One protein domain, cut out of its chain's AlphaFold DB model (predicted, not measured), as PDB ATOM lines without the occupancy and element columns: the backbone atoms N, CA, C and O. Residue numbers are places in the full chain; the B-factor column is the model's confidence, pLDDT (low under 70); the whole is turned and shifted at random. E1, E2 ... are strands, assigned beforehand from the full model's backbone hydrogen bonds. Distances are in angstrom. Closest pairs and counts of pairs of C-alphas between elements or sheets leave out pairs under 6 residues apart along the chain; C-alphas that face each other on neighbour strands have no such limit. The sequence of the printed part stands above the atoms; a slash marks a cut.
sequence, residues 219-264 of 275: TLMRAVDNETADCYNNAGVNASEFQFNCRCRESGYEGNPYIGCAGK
ATOM      1  N   THR A 219      92.547 -89.965   1.563       92.31
ATOM      2  CA  THR A 219      91.791 -90.985   0.822       92.31
ATOM      3  C   THR A 219      90.488 -91.303   1.539       92.31
ATOM      4  O   THR A 219      89.438 -91.273   0.906       92.31
ATOM      5  N   LEU A 220      90.535 -91.548   2.854       92.81
ATOM      6  CA  LEU A 220      89.310 -91.772   3.624       92.81
ATOM      7  C   LEU A 220      88.495 -90.488   3.772       92.81
ATOM      8  O   LEU A 220      87.277 -90.532   3.674       92.81
ATOM      9  N   MET A 221      89.153 -89.338   3.937       93.12
ATOM     10  CA  MET A 221      88.458 -88.054   4.065       93.12
ATOM     11  C   MET A 221      87.601 -87.753   2.829       93.12
ATOM     12  O   MET A 221      86.470 -87.307   2.966       93.12
ATOM     13  N   ARG A 222      88.091 -88.073   1.624       92.44
ATOM     14  CA  ARG A 222      87.333 -87.901   0.372       92.44
ATOM     15  C   ARG A 222      86.124 -88.829   0.232       92.44
ATOM     16  O   ARG A 222      85.281 -88.566  -0.618       92.44
ATOM     17  N   ALA A 223      86.061 -89.909   1.007       93.12
ATOM     18  CA  ALA A 223      84.921 -90.822   1.025       93.12
ATOM     19  C   ALA A 223      83.843 -90.408   2.042       93.12
ATOM     20  O   ALA A 223      82.769 -91.006   2.055       93.12
ATOM     21  N   VAL A 224      84.125 -89.415   2.893       94.44
ATOM     22  CA  VAL A 224      83.155 -88.865   3.843       94.44
ATOM     23  C   VAL A 224      82.158 -87.982   3.102       94.44
ATOM     24  O   VAL A 224      82.531 -87.163   2.262       94.44
ATOM     25  N   ASP A 225      80.884 -88.143   3.443       94.12
ATOM     26  CA  ASP A 225      79.800 -87.322   2.924       94.12
ATOM     27  C   ASP A 225      79.824 -85.920   3.560       94.12
ATOM     28  O   ASP A 225      79.609 -85.748   4.762       94.12
ATOM     29  N   ASN A 226      80.089 -84.909   2.733       92.31
ATOM     30  CA  ASN A 226      80.204 -83.515   3.152       92.31
ATOM     31  C   ASN A 226      78.848 -82.823   3.379       92.31
ATOM     32  O   ASN A 226      78.824 -81.683   3.857       92.31
ATOM     33  N   GLU A 227      77.729 -83.466   3.036       91.94
ATOM     34  CA  GLU A 227      76.390 -82.971   3.356       91.94
ATOM     35  C   GLU A 227      76.051 -83.237   4.827       91.94
ATOM     36  O   GLU A 227      75.402 -82.413   5.480       91.94
ATOM     37  N   THR A 228      76.552 -84.347   5.375       93.50
ATOM     38  CA  THR A 228      76.152 -84.868   6.689       93.50
ATOM     39  C   THR A 228      77.262 -84.837   7.745       93.50
ATOM     40  O   THR A 228      76.973 -84.905   8.943       93.50
ATOM     41  N   ALA A 229      78.524 -84.665   7.341       94.62
ATOM     42  CA  ALA A 229      79.678 -84.599   8.235       94.62
ATOM     43  C   ALA A 229      80.633 -83.442   7.899       94.62
ATOM     44  O   ALA A 229      80.748 -83.008   6.753       94.62
ATOM     45  N   ASP A 230      81.365 -82.985   8.917       93.56
ATOM     46  CA  ASP A 230      82.428 -81.992   8.784       93.56
ATOM     47  C   ASP A 230      83.784 -82.628   9.103       93.56
ATOM     48  O   ASP A 230      83.949 -83.285  10.133       93.56
ATOM     49  N   CYS A 231      84.765 -82.402   8.228       92.31
ATOM     50  CA  CYS A 231      86.142 -82.854   8.404       92.31
ATOM     51  C   CYS A 231      87.080 -81.668   8.638       92.31
ATOM     52  O   CYS A 231      87.093 -80.704   7.874       92.31
ATOM     53  N   TYR A 232      87.915 -81.775   9.664       88.81
ATOM     54  CA  TYR A 232      88.880 -80.762  10.066       88.81
ATOM     55  C   TYR A 232      90.284 -81.288   9.819       88.81
ATOM     56  O   TYR A 232      90.584 -82.447  10.104       88.81
ATOM     57  N   ASN A 233      91.140 -80.423   9.288       84.19
ATOM     58  CA  ASN A 233      92.555 -80.715   9.142       84.19
ATOM     59  C   ASN A 233      93.251 -80.502  10.490       84.19
ATOM     60  O   ASN A 233      93.231 -79.392  11.028       84.19
ATOM     61  N   ASN A 234      93.895 -81.543  11.006       73.00
ATOM     62  CA  ASN A 234      94.805 -81.397  12.129       73.00
ATOM     63  C   ASN A 234      96.158 -80.969  11.579       73.00
ATOM     64  O   ASN A 234      96.995 -81.796  11.221       73.00
ATOM     65  N   ALA A 235      96.366 -79.656  11.494       56.59
ATOM     66  CA  ALA A 235      97.631 -79.059  11.083       56.59
ATOM     67  C   ALA A 235      98.693 -79.220  12.193       56.59
ATOM     68  O   ALA A 235      99.123 -78.255  12.820       56.59
ATOM     69  N   GLY A 236      99.087 -80.465  12.455       52.19
ATOM     70  CA  GLY A 236     100.143 -80.866  13.373       52.19
ATOM     71  C   GLY A 236     101.377 -81.359  12.615       52.19
ATOM     72  O   GLY A 236     101.563 -82.558  12.448       52.19
ATOM     73  N   VAL A 237     102.200 -80.398  12.172       50.84
ATOM     74  CA  VAL A 237     103.640 -80.516  11.849       50.84
ATOM     75  C   VAL A 237     104.041 -81.389  10.647       50.84
ATOM     76  O   VAL A 237     103.947 -82.606  10.678       50.84
ATOM     77  N   ASN A 238     104.599 -80.732   9.615       46.28
ATOM     78  CA  ASN A 238     105.515 -81.271   8.590       46.28
ATOM     79  C   ASN A 238     105.243 -82.690   8.052       46.28
ATOM     80  O   ASN A 238     106.171 -83.426   7.721       46.28
ATOM     81  N   ALA A 239     103.982 -83.079   7.901       50.19
ATOM     82  CA  ALA A 239     103.642 -84.268   7.148       50.19
ATOM     83  C   ALA A 239     103.455 -83.873   5.683       50.19
ATOM     84  O   ALA A 239     102.646 -83.009   5.352       50.19
ATOM     85  N   SER A 240     104.153 -84.565   4.787       54.12
ATOM     86  CA  SER A 240     103.857 -84.580   3.349       54.12
ATOM     87  C   SER A 240     102.414 -85.035   3.045       54.12
ATOM     88  O   SER A 240     101.980 -84.983   1.897       54.12
ATOM     89  N   GLU A 241     101.673 -85.489   4.064       63.00
ATOM     90  CA  GLU A 241     100.309 -85.992   3.999       63.00
ATOM     91  C   GLU A 241      99.395 -85.248   4.981       63.00
ATOM     92  O   GLU A 241      99.641 -85.202   6.185       63.00
ATOM     93  N   PHE A 242      98.300 -84.694   4.458       71.88
ATOM     94  CA  PHE A 242      97.250 -84.075   5.260       71.88
ATOM     95  C   PHE A 242      96.525 -85.105   6.135       71.88
ATOM     96  O   PHE A 242      96.155 -86.184   5.657       71.88
ATOM     97  N   GLN A 243      96.272 -84.726   7.386       86.00
ATOM     98  CA  GLN A 243      95.595 -85.548   8.380       86.00
ATOM     99  C   GLN A 243      94.291 -84.910   8.833       86.00
ATOM    100  O   GLN A 243      94.222 -83.702   9.056       86.00
ATOM    101  N   PHE A 244      93.259 -85.732   8.988       90.44
ATOM    102  CA  PHE A 244      91.910 -85.252   9.245       90.44
ATOM    103  C   PHE A 244      91.238 -85.996  10.393       90.44
ATOM    104  O   PHE A 244      91.458 -87.191  10.589       90.44
ATOM    105  N   ASN A 245      90.343 -85.301  11.087       91.75
ATOM    106  CA  ASN A 245      89.264 -85.912  11.856       91.75
ATOM    107  C   ASN A 245      87.935 -85.421  11.315       91.75
ATOM    108  O   ASN A 245      87.824 -84.270  10.903       91.75
ATOM    109  N   CYS A 246      86.931 -86.288  11.326       93.62
ATOM    110  CA  CYS A 246      85.598 -85.947  10.867       93.62
ATOM    111  C   CYS A 246      84.611 -86.208  11.995       93.62
ATOM    112  O   CYS A 246      84.827 -87.119  12.786       93.62
ATOM    113  N   ARG A 247      83.544 -85.417  12.050       93.75
ATOM    114  CA  ARG A 247      82.424 -85.607  12.975       93.75
ATOM    115  C   ARG A 247      81.113 -85.417  12.222       93.75
ATOM    116  O   ARG A 247      81.059 -84.633  11.274       93.75
ATOM    117  N   CYS A 248      80.063 -86.122  12.630       94.19
ATOM    118  CA  CYS A 248      78.728 -85.857  12.095       94.19
ATOM    119  C   CYS A 248      78.289 -84.436  12.468       94.19
ATOM    120  O   CYS A 248      78.585 -83.965  13.568       94.19
ATOM    121  N   ARG A 249      77.584 -83.749  11.562       91.88
ATOM    122  CA  ARG A 249      77.102 -82.387  11.815       91.88
ATOM    123  C   ARG A 249      76.158 -82.359  13.007       91.88
ATOM    124  O   ARG A 249      75.132 -83.038  13.027       91.88
ATOM    125  N   GLU A 250      76.474 -81.513  13.982       81.19
ATOM    126  CA  GLU A 250      75.738 -81.455  15.250       81.19
ATOM    127  C   GLU A 250      74.251 -81.105  15.062       81.19
ATOM    128  O   GLU A 250      73.404 -81.598  15.813       81.19
ATOM    129  N   SER A 251      73.931 -80.336  14.013       77.69
ATOM    130  CA  SER A 251      72.614 -79.781  13.672       77.69
ATOM    131  C   SER A 251      71.571 -80.794  13.173       77.69
ATOM    132  O   SER A 251      70.670 -80.417  12.427       77.69
ATOM    133  N   GLY A 252      71.683 -82.067  13.547       83.31
ATOM    134  CA  GLY A 252      70.695 -83.082  13.182       83.31
ATOM    135  C   GLY A 252      71.265 -84.383  12.652       83.31
ATOM    136  O   GLY A 252      70.477 -85.184  12.173       83.31
ATOM    137  N   TYR A 253      72.576 -84.627  12.739       90.50
ATOM    138  CA  TYR A 253      73.172 -85.895  12.321       90.50
ATOM    139  C   TYR A 253      73.919 -86.585  13.462       90.50
ATOM    140  O   TYR A 253      74.500 -85.939  14.336       90.50
ATOM    141  N   GLU A 254      73.901 -87.913  13.460       91.31
ATOM    142  CA  GLU A 254      74.624 -88.760  14.409       91.31
ATOM    143  C   GLU A 254      75.175 -90.018  13.731       91.31
ATOM    144  O   GLU A 254      74.826 -90.345  12.596       91.31
ATOM    145  N   GLY A 255      76.052 -90.733  14.434       91.25
ATOM    146  CA  GLY A 255      76.595 -91.999  13.965       91.25
ATOM    147  C   GLY A 255      78.092 -91.947  13.691       91.25
ATOM    148  O   GLY A 255      78.863 -91.507  14.539       91.25
ATOM    149  N   ASN A 256      78.519 -92.490  12.549       94.62
ATOM    150  CA  ASN A 256      79.928 -92.638  12.211       94.62
ATOM    151  C   ASN A 256      80.225 -91.913  10.887       94.62
ATOM    152  O   ASN A 256      79.860 -92.428   9.828       94.62
ATOM    153  N   PRO A 257      80.939 -90.775  10.914       95.19
ATOM    154  CA  PRO A 257      81.166 -89.950   9.727       95.19
ATOM    155  C   PRO A 257      81.926 -90.678   8.615       95.19
ATOM    156  O   PRO A 257      81.784 -90.342   7.446       95.19
ATOM    157  N   TYR A 258      82.689 -91.718   8.947       95.25
ATOM    158  CA  TYR A 258      83.522 -92.455   8.000       95.25
ATOM    159  C   TYR A 258      82.771 -93.536   7.209       95.25
ATOM    160  O   TYR A 258      83.336 -94.125   6.290       95.25
ATOM    161  N   ILE A 259      81.518 -93.821   7.575       93.88
ATOM    162  CA  ILE A 259      80.628 -94.770   6.877       93.88
ATOM    163  C   ILE A 259      79.209 -94.214   6.680       93.88
ATOM    164  O   ILE A 259      78.315 -94.959   6.286       93.88
ATOM    165  N   GLY A 260      79.013 -92.919   6.938       92.50
ATOM    166  CA  GLY A 260      77.740 -92.216   6.806       92.50
ATOM    167  C   GLY A 260      77.117 -91.834   8.149       92.50
ATOM    168  O   GLY A 260      77.035 -92.637   9.085       92.50
ATOM    169  N   CYS A 261      76.641 -90.593   8.222       93.75
ATOM    170  CA  CYS A 261      75.850 -90.097   9.340       93.75
ATOM    171  C   CYS A 261      74.356 -90.225   9.031       93.75
ATOM    172  O   CYS A 261      73.921 -90.010   7.901       93.75
ATOM    173  N   ALA A 262      73.559 -90.555  10.042       89.94
ATOM    174  CA  ALA A 262      72.108 -90.630   9.936       89.94
ATOM    175  C   ALA A 262      71.464 -89.376  10.534       89.94
ATOM    176  O   ALA A 262      71.999 -88.798  11.480       89.94
ATOM    177  N   GLY A 263      70.314 -88.966   9.995       86.56
ATOM    178  CA  GLY A 263      69.511 -87.905  10.596       86.56
ATOM    179  C   GLY A 263      69.022 -88.322  11.986       86.56
ATOM    180  O   GLY A 263      68.482 -89.416  12.149       86.56
ATOM    181  N   LYS A 264      69.198 -87.456  12.983       82.88
ATOM    182  CA  LYS A 264      68.652 -87.623  14.329       82.88
ATOM    183  C   LYS A 264      67.133 -87.628  14.223       82.88
ATOM    184  O   LYS A 264      66.533 -86.643  13.792       82.88
TER     185      LYS A 264
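AT A GLANCE: This is residues 219 to 264 of the 275 residues of an uncharacterized protein of Hevea brasiliensis (UniProt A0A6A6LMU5). Two antiparallel strand hairpins follow each other end to end: a longer one, E1 and E2, whose connecting loop sticks out at residues 236 to 241, and a smaller one, E3 and E4, at the other end. Before E1, residues 219 to 228 run along the longer hairpin without a named element, and the chain then folds back into E1. The printed part has 46 residues with no named helix and four named strands, E1, E2, E3 and E4 along the chain, in two antiparallel sheets of order E1 - E2 and E3 - E4. The class is all strand, though the named strands hold 19 of the 46 printed residues, under half. The whole is only just loose, close to compact, with a radius of gyration of the C-alphas of 11.6 A, and its outline is a rod of 38 by 17 by 14 A.

HOW THE PARTS SIT: E1, residues 229 to 233, and E2, residues 243 to 248, are antiparallel neighbours and a hairpin, with 156 degrees between their N-to-C directions. The C-alphas of Cys 231 and Cys 246, which face each other, are 4.0 A apart. N 232 and O 245 are within hydrogen-bond range at 2.8 A, and so are N 230 and O 247 at 2.9 A. Beyond E2 come E3, residues 253 to 256, and E4, residues 260 to 263, the second antiparallel hairpin, at 150 degrees. Here N 254 and O 262 are within hydrogen-bond range at 2.9 A, as are N 260 and O 256 at 3.1 A. The closest C-alphas of E2 and E3 are those of Cys 248 and Glu 254, 5.5 A apart. Between E2 and E4 the closest C-alphas are those of Cys 248 and Cys 261, at 5.8 A. Between E1 and E4 they are those of Ala 229 and Cys 261, at 6.8 A.

IN THESE COORDINATES: E2, from Gln 243 to Cys 248, is the longest strand by residues and measures 17.3 A from first to last C-alpha; it begins at C-alpha 243 (95.595, -85.548, 8.380). E1, from Ala 229 at (79.678, -84.599, 8.235) to Asn 233, measures 13.5 A. E3 runs from Tyr 253 to Asn 256 over 9.5 A. E4 runs over 10.0 A from Gly 260 to Gly 263, whose C-alpha is at (69.511, -87.905, 10.596).

THE WHOLE: The two C-alphas farthest apart are those of Asn 238 and Lys 264, 37.8 A. The printed part has no cut. The links E2 to E3 and E3 to E4 are tight, and E1 to E2 is short. Residues 236 to 241 stand free. The mean pLDDT of the printed part is 84.4, and residues 235 to 241 are under 70.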